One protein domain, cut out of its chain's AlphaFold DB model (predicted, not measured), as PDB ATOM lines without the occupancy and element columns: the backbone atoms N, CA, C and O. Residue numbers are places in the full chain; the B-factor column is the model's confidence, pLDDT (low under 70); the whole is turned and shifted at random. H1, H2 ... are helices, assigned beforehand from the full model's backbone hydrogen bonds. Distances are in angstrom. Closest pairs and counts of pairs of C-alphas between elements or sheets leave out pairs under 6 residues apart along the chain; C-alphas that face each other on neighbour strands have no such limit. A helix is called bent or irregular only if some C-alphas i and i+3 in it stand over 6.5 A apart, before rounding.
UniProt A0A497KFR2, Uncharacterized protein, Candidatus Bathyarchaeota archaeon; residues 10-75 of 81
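Overview. This is residues 10 to 75 of the 81 residues of an uncharacterized protein of Candidatus Bathyarchaeota archaeon (UniProt A0A497KFR2). One long helix, H1, makes most of the length of a slender rod, and the backbone then comes back along it in two shorter helices: H2 folds back beside the later part of H1, and H3 crosses the earlier part of H1 steeply. H2 and H3 follow each other back along H1 without meeting, and H1 kinks near residue 31, shortly before the turn into H2. The printed part has 66 residues with three named helices, in the order H1, H2, H3, and no named strand; the class is all helix. The whole is loose, with a radius of gyration of the C-alphas of 13.7 A, and its C-alphas span 44 by 20 by 16 A.

Arrangement. Begin with H1, residues 10 to 37, which touches both other helices. Look next at H2, residues 42 to 54: it touches H1, and the closest C-alphas are those of Leu 36 and Ala 42, 4.2 A apart. The two run opposite ways at a shallow tilt of 28 degrees and form a helical hairpin. Then go to H3, residues 58 to 75, which touches H1 along residues 12 to 25 of H1 alone. Their closest C-alphas, those of Gly 16 and Gly 68, are 3.8 A apart. H1 and H3 run opposite ways at a steep tilt of 46 degrees. H2 and H3 are apart, though they follow each other in the chain. In H2 and H3 every O i to N i+4 pair is within hydrogen-bond range; in H1 17 of 24 are.

Along the chain. Find C-alpha 10 at (-20.584, -11.580, -75.397); from there H1 runs 38.7 A to C-alpha 37 at (-46.385, -19.368, -103.182). On the way, near residue 31, you meet a kink of 79 degrees, and H1 is irregular there: C-alphas 31 and 34 are 7.8 A apart. After residues 38 to 41, H2 runs from Ala 42 to Val 54, 18.7 A between first and last C-alpha. After residues 55 to 57, H3 begins at Leu 58 and runs 25.9 A to C-alpha 75 at (-13.209, -16.187, -83.363).

Size, cuts and confidence. The outline is a rod, and the two C-alphas farthest apart, those of Gly 40 and Lys 75, are 44.3 A from each other. Compare the first and last printed C-alphas, those of Gly 10 and Lys 75: they are 11.8 A apart. The printed part runs from 10 to 75 with no cut, and both links, H1 to H2 and H2 to H3, are tight. In the B-factor column of this predicted model the mean pLDDT of the printed part is 94.6, and no printed residue is under 70.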
ATOM      1  N   GLY A  10     -19.153 -11.777 -75.636       92.12
ATOM      2  CA  GLY A  10     -20.584 -11.580 -75.397       92.12
ATOM      3  C   GLY A  10     -21.350 -11.144 -76.652       92.12
ATOM      4  O   GLY A  10     -22.401 -11.707 -76.958       92.12
ATOM      5  N   LEU A  11     -20.817 -10.186 -77.416       94.75
ATOM      6  CA  LEU A  11     -21.422  -9.723 -78.671       94.75
ATOM      7  C   LEU A  11     -21.434 -10.817 -79.743       94.75
ATOM      8  O   LEU A  11     -22.446 -10.996 -80.421       94.75
ATOM      9  N   LEU A  12     -20.345 -11.579 -79.866       94.25
ATOM     10  CA  LEU A  12     -20.267 -12.728 -80.770       94.25
ATOM     11  C   LEU A  12     -21.287 -13.802 -80.389       94.25
ATOM     12  O   LEU A  12     -21.986 -14.316 -81.260       94.25
ATOM     13  N   PHE A  13     -21.439 -14.097 -79.097       95.75
ATOM     14  CA  PHE A  13     -22.457 -15.037 -78.639       95.75
ATOM     15  C   PHE A  13     -23.863 -14.565 -79.018       95.75
ATOM     16  O   PHE A  13     -24.633 -15.344 -79.571       95.75
ATOM     17  N   ILE A  14     -24.194 -13.294 -78.771       96.81
ATOM     18  CA  ILE A  14     -25.508 -12.724 -79.107       96.81
ATOM     19  C   ILE A  14     -25.760 -12.786 -80.617       96.81
ATOM     20  O   ILE A  14     -26.841 -13.193 -81.038       96.81
ATOM     21  N   LEU A  15     -24.771 -12.424 -81.439       96.88
ATOM     22  CA  LEU A  15     -24.899 -12.479 -82.894       96.88
ATOM     23  C   LEU A  15     -25.137 -13.915 -83.376       96.88
ATOM     24  O   LEU A  15     -26.056 -14.163 -84.157       96.88
ATOM     25  N   GLY A  16     -24.361 -14.875 -82.869       97.25
ATOM     26  CA  GLY A  16     -24.559 -16.287 -83.177       97.25
ATOM     27  C   GLY A  16     -25.919 -16.784 -82.691       97.25
ATOM     28  O   GLY A  16     -26.616 -17.470 -83.435       97.25
ATOM     29  N   ALA A  17     -26.359 -16.381 -81.501       97.25
ATOM     30  CA  ALA A  17     -27.665 -16.732 -80.953       97.25
ATOM     31  C   ALA A  17     -28.827 -16.206 -81.809       97.25
ATOM     32  O   ALA A  17     -29.788 -16.938 -82.052       97.25
ATOM     33  N   LEU A  18     -28.722 -14.981 -82.335       97.25
ATOM     34  CA  LEU A  18     -29.691 -14.422 -83.282       97.25
ATOM     35  C   LEU A  18     -29.746 -15.231 -84.583       97.25
ATOM     36  O   LEU A  18     -30.836 -15.534 -85.064       97.25
ATOM     37  N   ILE A  19     -28.593 -15.643 -85.121       97.12
ATOM     38  CA  ILE A  19     -28.531 -16.515 -86.305       97.12
ATOM     39  C   ILE A  19     -29.247 -17.843 -86.026       97.12
ATOM     40  O   ILE A  19     -30.104 -18.257 -86.803       97.12
ATOM     41  N   GLY A  20     -28.957 -18.486 -84.891       97.50
ATOM     42  CA  GLY A  20     -29.613 -19.735 -84.495       97.50
ATOM     43  C   GLY A  20     -31.121 -19.576 -84.309       97.50
ATOM     44  O   GLY A  20     -31.888 -20.453 -84.701       97.50
ATOM     45  N   LYS A  21     -31.562 -18.425 -83.785       96.06
ATOM     46  CA  LYS A  21     -32.980 -18.094 -83.642       96.06
ATOM     47  C   LYS A  21     -33.689 -17.993 -84.991       96.06
ATOM     48  O   LYS A  21     -34.768 -18.565 -85.143       96.06
ATOM     49  N   ILE A  22     -33.076 -17.304 -85.953       96.88
ATOM     50  CA  ILE A  22     -33.592 -17.176 -87.321       96.88
ATOM     51  C   ILE A  22     -33.671 -18.555 -87.978       96.88
ATOM     52  O   ILE A  22     -34.729 -18.923 -88.471       96.88
ATOM     53  N   ILE A  23     -32.599 -19.352 -87.906       96.94
ATOM     54  CA  ILE A  23     -32.570 -20.715 -88.462       96.94
ATOM     55  C   ILE A  23     -33.687 -21.573 -87.863       96.94
ATOM     56  O   ILE A  23     -34.420 -22.228 -88.601       96.94
ATOM     57  N   GLY A  24     -33.847 -21.548 -86.538       96.50
ATOM     58  CA  GLY A  24     -34.913 -22.282 -85.862       96.50
ATOM     59  C   GLY A  24     -36.297 -21.868 -86.358       96.50
ATOM     60  O   GLY A  24     -37.096 -22.726 -86.726       96.50
ATOM     61  N   ALA A  25     -36.555 -20.561 -86.448       96.06
ATOM     62  CA  ALA A  25     -37.813 -20.040 -86.967       96.06
ATOM     63  C   ALA A  25     -38.059 -20.459 -88.424       96.06
ATOM     64  O   ALA A  25     -39.172 -20.866 -88.755       96.06
ATOM     65  N   THR A  26     -37.034 -20.427 -89.281       95.25
ATOM     66  CA  THR A  26     -37.123 -20.880 -90.677       95.25
ATOM     67  C   THR A  26     -37.455 -22.365 -90.770       95.25
ATOM     68  O   THR A  26     -38.357 -22.728 -91.519       95.25
ATOM     69  N   ILE A  27     -36.773 -23.221 -90.001       95.50
ATOM     70  CA  ILE A  27     -37.015 -24.672 -90.006       95.50
ATOM     71  C   ILE A  27     -38.432 -24.980 -89.521       95.50
ATOM     72  O   ILE A  27     -39.153 -25.725 -90.177       95.50
ATOM     73  N   THR A  28     -38.859 -24.375 -88.411       94.81
ATOM     74  CA  THR A  28     -40.199 -24.601 -87.850       94.81
ATOM     75  C   THR A  28     -41.299 -24.085 -88.780       94.81
ATOM     76  O   THR A  28     -42.338 -24.721 -88.926       94.81
ATOM     77  N   SER A  29     -41.060 -22.970 -89.474       94.94
ATOM     78  CA  SER A  29     -42.032 -22.391 -90.416       94.94
ATOM     79  C   SER A  29     -42.018 -23.063 -91.789       94.94
ATOM     80  O   SER A  29     -42.886 -22.787 -92.613       94.94
ATOM     81  N   TYR A  30     -41.064 -23.963 -92.051       94.25
ATOM     82  CA  TYR A  30     -40.959 -24.672 -93.327       94.25
ATOM     83  C   TYR A  30     -42.213 -25.502 -93.633       94.25
ATOM     84  O   TYR A  30     -42.574 -25.669 -94.794       94.25
ATOM     85  N   THR A  31     -42.939 -25.952 -92.606       92.88
ATOM     86  CA  THR A  31     -44.231 -26.639 -92.758       92.88
ATOM     87  C   THR A  31     -45.265 -25.808 -93.527       92.88
ATOM     88  O   THR A  31     -46.113 -26.376 -94.210       92.88
ATOM     89  N   TYR A  32     -45.164 -24.477 -93.478       92.69
ATOM     90  CA  TYR A  32     -46.080 -23.549 -94.143       92.69
ATOM     91  C   TYR A  32     -45.514 -22.965 -95.441       92.69
ATOM     92  O   TYR A  32     -46.129 -22.079 -96.029       92.69
ATOM     93  N   ILE A  33     -44.355 -23.432 -95.920       94.00
ATOM     94  CA  ILE A  33     -43.654 -22.781 -97.039       94.00
ATOM     95  C   ILE A  33     -44.469 -22.754 -98.336       94.00
ATOM     96  O   ILE A  33     -44.320 -21.838 -99.137       94.00
ATOM     97  N   ASN A  34     -45.375 -23.714 -98.523       93.38
ATOM     98  CA  ASN A  34     -46.272 -23.739 -99.678       93.38
ATOM     99  C   ASN A  34     -47.214 -22.523 -99.706       93.38
ATOM    100  O   ASN A  34     -47.499 -22.012-100.786       93.38
ATOM    101  N   PHE A  35     -47.623 -22.002 -98.543       95.06
ATOM    102  CA  PHE A  35     -48.504 -20.832 -98.454       95.06
ATOM    103  C   PHE A  35     -47.841 -19.555 -98.971       95.06
ATOM    104  O   PHE A  35     -48.531 -18.663 -99.451       95.06
ATOM    105  N   LEU A  36     -46.505 -19.481 -98.952       93.00
ATOM    106  CA  LEU A  36     -45.764 -18.353 -99.519       93.00
ATOM    107  C   LEU A  36     -45.981 -18.212-101.036       93.00
ATOM    108  O   LEU A  36     -45.919 -17.107-101.569       93.00
ATOM    109  N   PHE A  37     -46.224 -19.327-101.728       93.62
ATOM    110  CA  PHE A  37     -46.385 -19.368-103.182       93.62
ATOM    111  C   PHE A  37     -47.848 -19.433-103.625       93.62
ATOM    112  O   PHE A  37     -48.127 -19.369-104.824       93.62
ATOM    113  N   GLU A  38     -48.780 -19.554-102.681       93.88
ATOM    114  CA  GLU A  38     -50.202 -19.673-102.969       93.88
ATOM    115  C   GLU A  38     -50.877 -18.288-102.914       93.88
ATOM    116  O   GLU A  38     -50.831 -17.610-101.879       93.88
ATOM    117  N   PRO A  39     -51.485 -17.817-104.022       89.31
ATOM    118  CA  PRO A  39     -52.087 -16.489-104.077       89.31
ATOM    119  C   PRO A  39     -53.162 -16.309-102.998       89.31
ATOM    120  O   PRO A  39     -54.171 -17.009-102.995       89.31
ATOM    121  N   GLY A  40     -52.953 -15.347-102.096       91.31
ATOM    122  CA  GLY A  40     -53.876 -15.036-100.998       91.31
ATOM    123  C   GLY A  40     -53.577 -15.731 -99.665       91.31
ATOM    124  O   GLY A  40     -54.263 -15.434 -98.693       91.31
ATOM    125  N   LEU A  41     -52.560 -16.599 -99.588       93.88
ATOM    126  CA  LEU A  41     -52.150 -17.267 -98.338       93.88
ATOM    127  C   LEU A  41     -50.762 -16.841 -97.832       93.88
ATOM    128  O   LEU A  41     -50.367 -17.236 -96.737       93.88
ATOM    129  N   ALA A  42     -50.033 -16.007 -98.580       93.94
ATOM    130  CA  ALA A  42     -48.686 -15.567 -98.208       93.94
ATOM    131  C   ALA A  42     -48.630 -14.860 -96.838       93.94
ATOM    132  O   ALA A  42     -47.656 -15.025 -96.101       93.94
ATOM    133  N   ASP A  43     -49.691 -14.138 -96.468       94.88
ATOM    134  CA  ASP A  43     -49.799 -13.465 -95.169       94.88
ATOM    135  C   ASP A  43     -49.781 -14.465 -94.004       94.88
ATOM    136  O   ASP A  43     -49.163 -14.197 -92.976       94.88
ATOM    137  N   ILE A  44     -50.362 -15.657 -94.194       94.44
ATOM    138  CA  ILE A  44     -50.370 -16.728 -93.187       94.44
ATOM    139  C   ILE A  44     -48.944 -17.215 -92.930       94.44
ATOM    140  O   ILE A  44     -48.538 -17.369 -91.781       94.44
ATOM    141  N   PHE A  45     -48.149 -17.423 -93.987       95.19
ATOM    142  CA  PHE A  45     -46.747 -17.811 -93.820       95.19
ATOM    143  C   PHE A  45     -45.964 -16.757 -93.030       95.19
ATOM    144  O   PHE A  45     -45.186 -17.106 -92.142       95.19
ATOM    145  N   LEU A  46     -46.159 -15.472 -93.339       93.81
ATOM    146  CA  LEU A  46     -45.466 -14.379 -92.655       93.81
ATOM    147  C   LEU A  46     -45.881 -14.257 -91.184       93.81
ATOM    148  O   LEU A  46     -45.024 -14.009 -90.329       93.81
ATOM    149  N   GLU A  47     -47.164 -14.453 -90.882       95.50
ATOM    150  CA  GLU A  47     -47.688 -14.463 -89.516       95.50
ATOM    151  C   GLU A  47     -47.079 -15.614 -88.707       95.50
ATOM    152  O   GLU A  47     -46.442 -15.375 -87.678       95.50
ATOM    153  N   GLU A  48     -47.159 -16.842 -89.220       95.19
ATOM    154  CA  GLU A  48     -46.581 -18.029 -88.580       95.19
ATOM    155  C   GLU A  48     -45.062 -17.908 -88.416       95.19
ATOM    156  O   GLU A  48     -44.511 -18.237 -87.362       95.19
ATOM    157  N   TYR A  49     -44.361 -17.373 -89.420       95.50
ATOM    158  CA  TYR A  49     -42.923 -17.124 -89.328       95.50
ATOM    159  C   TYR A  49     -42.589 -16.123 -88.224       95.50
ATOM    160  O   TYR A  49     -41.670 -16.354 -87.434       95.50
ATOM    161  N   THR A  50     -43.357 -15.038 -88.120       95.94
ATOM    162  CA  THR A  50     -43.187 -14.033 -87.064       95.94
ATOM    163  C   THR A  50     -43.428 -14.640 -85.688       95.94
ATOM    164  O   THR A  50     -42.597 -14.464 -84.793       95.94
ATOM    165  N   ILE A  51     -44.509 -15.408 -85.525       95.56
ATOM    166  CA  ILE A  51     -44.834 -16.115 -84.281       95.56
ATOM    167  C   ILE A  51     -43.687 -17.052 -83.898       95.56
ATOM    168  O   ILE A  51     -43.176 -16.983 -82.778       95.56
ATOM    169  N   ASN A  52     -43.206 -17.871 -84.833       95.44
ATOM    170  CA  ASN A  52     -42.087 -18.779 -84.596       95.44
ATOM    171  C   ASN A  52     -40.799 -18.027 -84.236       95.44
ATOM    172  O   ASN A  52     -40.074 -18.450 -83.325       95.44
ATOM    173  N   LEU A  53     -40.536 -16.888 -84.878       95.25
ATOM    174  CA  LEU A  53     -39.365 -16.051 -84.625       95.25
ATOM    175  C   LEU A  53     -39.369 -15.426 -83.228       95.25
ATOM    176  O   LEU A  53     -38.309 -15.337 -82.614       95.25
ATOM    177  N   VAL A  54     -40.522 -15.036 -82.685       95.00
ATOM    178  CA  VAL A  54     -40.597 -14.430 -81.340       95.00
ATOM    179  C   VAL A  54     -40.899 -15.441 -80.232       95.00
ATOM    180  O   VAL A  54     -40.654 -15.159 -79.060       95.00
ATOM    181  N   SER A  55     -41.378 -16.636 -80.578       93.94
ATOM    182  CA  SER A  55     -41.774 -17.669 -79.613       93.94
ATOM    183  C   SER A  55     -40.635 -18.097 -78.680       93.94
ATOM    184  O   SER A  55     -39.487 -18.267 -79.097       93.94
ATOM    185  N   ALA A  56     -40.947 -18.367 -77.412       91.44
ATOM    186  CA  ALA A  56     -40.021 -18.995 -76.468       91.44
ATOM    187  C   ALA A  56     -39.940 -20.519 -76.699       91.44
ATOM    188  O   ALA A  56     -40.362 -21.321 -75.871       91.44
ATOM    189  N   ASN A  57     -39.430 -20.921 -77.863       93.44
ATOM    190  CA  ASN A  57     -39.307 -22.320 -78.269       93.44
ATOM    191  C   ASN A  57     -37.948 -22.915 -77.844       93.44
ATOM    192  O   ASN A  57     -36.893 -22.356 -78.157       93.44
ATOM    193  N   LEU A  58     -37.969 -24.071 -77.167       93.62
ATOM    194  CA  LEU A  58     -36.769 -24.740 -76.647       93.62
ATOM    195  C   LEU A  58     -35.794 -25.174 -77.752       93.62
ATOM    196  O   LEU A  58     -34.584 -25.055 -77.574       93.62
ATOM    197  N   TYR A  59     -36.302 -25.615 -78.904       94.00
ATOM    198  CA  TYR A  59     -35.473 -25.948 -80.064       94.00
ATOM    199  C   TYR A  59     -34.727 -24.712 -80.585       94.00
ATOM    200  O   TYR A  59     -33.528 -24.775 -80.855       94.00
ATOM    201  N   HIS A  60     -35.397 -23.557 -80.636       96.44
ATOM    202  CA  HIS A  60     -34.766 -22.297 -81.043       96.44
ATOM    203  C   HIS A  60     -33.706 -21.843 -80.034       96.44
ATOM    204  O   HIS A  60     -32.665 -21.331 -80.433       96.44
ATOM    205  N   ILE A  61     -33.958 -22.036 -78.735       95.56
ATOM    206  CA  ILE A  61     -32.995 -21.730 -77.667       95.56
ATOM    207  C   ILE A  61     -31.762 -22.632 -77.783       95.56
ATOM    208  O   ILE A  61     -30.641 -22.142 -77.679       95.56
ATOM    209  N   ALA A  62     -31.953 -23.928 -78.042       96.94
ATOM    210  CA  ALA A  62     -30.851 -24.864 -78.245       96.94
ATOM    211  C   ALA A  62     -29.997 -24.472 -79.458       96.94
ATOM    212  O   ALA A  62     -28.776 -24.388 -79.342       96.94
ATOM    213  N   LEU A  63     -30.629 -24.160 -80.596       96.69
ATOM    214  CA  LEU A  63     -29.918 -23.666 -81.776       96.69
ATOM    215  C   LEU A  63     -29.175 -22.364 -81.489       96.69
ATOM    216  O   LEU A  63     -28.005 -22.266 -81.833       96.69
ATOM    217  N   ALA A  64     -29.817 -21.406 -80.819       96.88
ATOM    218  CA  ALA A  64     -29.200 -20.140 -80.441       96.88
ATOM    219  C   ALA A  64     -27.967 -20.337 -79.539       96.88
ATOM    220  O   ALA A  64     -26.944 -19.686 -79.743       96.88
ATOM    221  N   ALA A  65     -28.029 -21.260 -78.577       97.06
ATOM    222  CA  ALA A  65     -26.882 -21.599 -77.741       97.06
ATOM    223  C   ALA A  65     -25.743 -22.208 -78.575       97.06
ATOM    224  O   ALA A  65     -24.604 -21.761 -78.466       97.06
ATOM    225  N   ILE A  66     -26.052 -23.170 -79.451       97.06
ATOM    226  CA  ILE A  66     -25.059 -23.837 -80.306       97.06
ATOM    227  C   ILE A  66     -24.373 -22.830 -81.232       97.06
ATOM    228  O   ILE A  66     -23.148 -22.748 -81.251       97.06
ATOM    229  N   THR A  67     -25.133 -22.039 -81.988       97.12
ATOM    230  CA  THR A  67     -24.572 -21.077 -82.948       97.12
ATOM    231  C   THR A  67     -23.862 -19.917 -82.254       97.12
ATOM    232  O   THR A  67     -22.829 -19.464 -82.743       97.12
ATOM    233  N   GLY A  68     -24.366 -19.466 -81.101       96.06
ATOM    234  CA  GLY A  68     -23.698 -18.489 -80.241       96.06
ATOM    235  C   GLY A  68     -22.327 -18.977 -79.789       96.06
ATOM    236  O   GLY A  68     -21.323 -18.297 -79.997       96.06
ATOM    237  N   THR A  69     -22.258 -20.186 -79.230       94.56
ATOM    238  CA  THR A  69     -20.993 -20.794 -78.803       94.56
ATOM    239  C   THR A  69     -20.047 -21.025 -79.979       94.56
ATOM    240  O   THR A  69     -18.871 -20.690 -79.870       94.56
ATOM    241  N   LEU A  70     -20.541 -21.533 -81.114       93.88
ATOM    242  CA  LEU A  70     -19.724 -21.747 -82.312       93.88
ATOM    243  C   LEU A  70     -19.079 -20.455 -82.810       93.88
ATOM    244  O   LEU A  70     -17.905 -20.467 -83.168       93.88
ATOM    245  N   LEU A  71     -19.814 -19.341 -82.814       92.50
ATOM    246  CA  LEU A  71     -19.278 -18.069 -83.293       92.50
ATOM    247  C   LEU A  71     -18.200 -17.507 -82.356       92.50
ATOM    248  O   LEU A  71     -17.200 -16.974 -82.832       92.50
ATOM    249  N   VAL A  72     -18.371 -17.673 -81.040       92.19
ATOM    250  CA  VAL A  72     -17.340 -17.329 -80.047       92.19
ATOM    251  C   VAL A  72     -16.088 -18.181 -80.247       92.19
ATOM    252  O   VAL A  72     -14.994 -17.635 -80.336       92.19
ATOM    253  N   VAL A  73     -16.254 -19.500 -80.367       89.50
ATOM    254  CA  VAL A  73     -15.157 -20.466 -80.557       89.50
ATOM    255  C   VAL A  73     -14.404 -20.222 -81.863       89.50
ATOM    256  O   VAL A  73     -13.181 -20.267 -81.896       89.50
ATOM    257  N   TRP A  74     -15.120 -19.938 -82.948       87.00
ATOM    258  CA  TRP A  74     -14.504 -19.703 -84.252       87.00
ATOM    259  C   TRP A  74     -13.625 -18.445 -84.269       87.00
ATOM    260  O   TRP A  74     -12.647 -18.381 -85.010       87.00
ATOM    261  N   LYS A  75     -13.968 -17.438 -83.462       83.69
ATOM    262  CA  LYS A  75     -13.209 -16.187 -83.363       83.69
ATOM    263  C   LYS A  75     -12.209 -16.150 -82.217       83.69
ATOM    264  O   LYS A  75     -11.379 -15.248 -82.199       83.69
TER     265      LYS A  75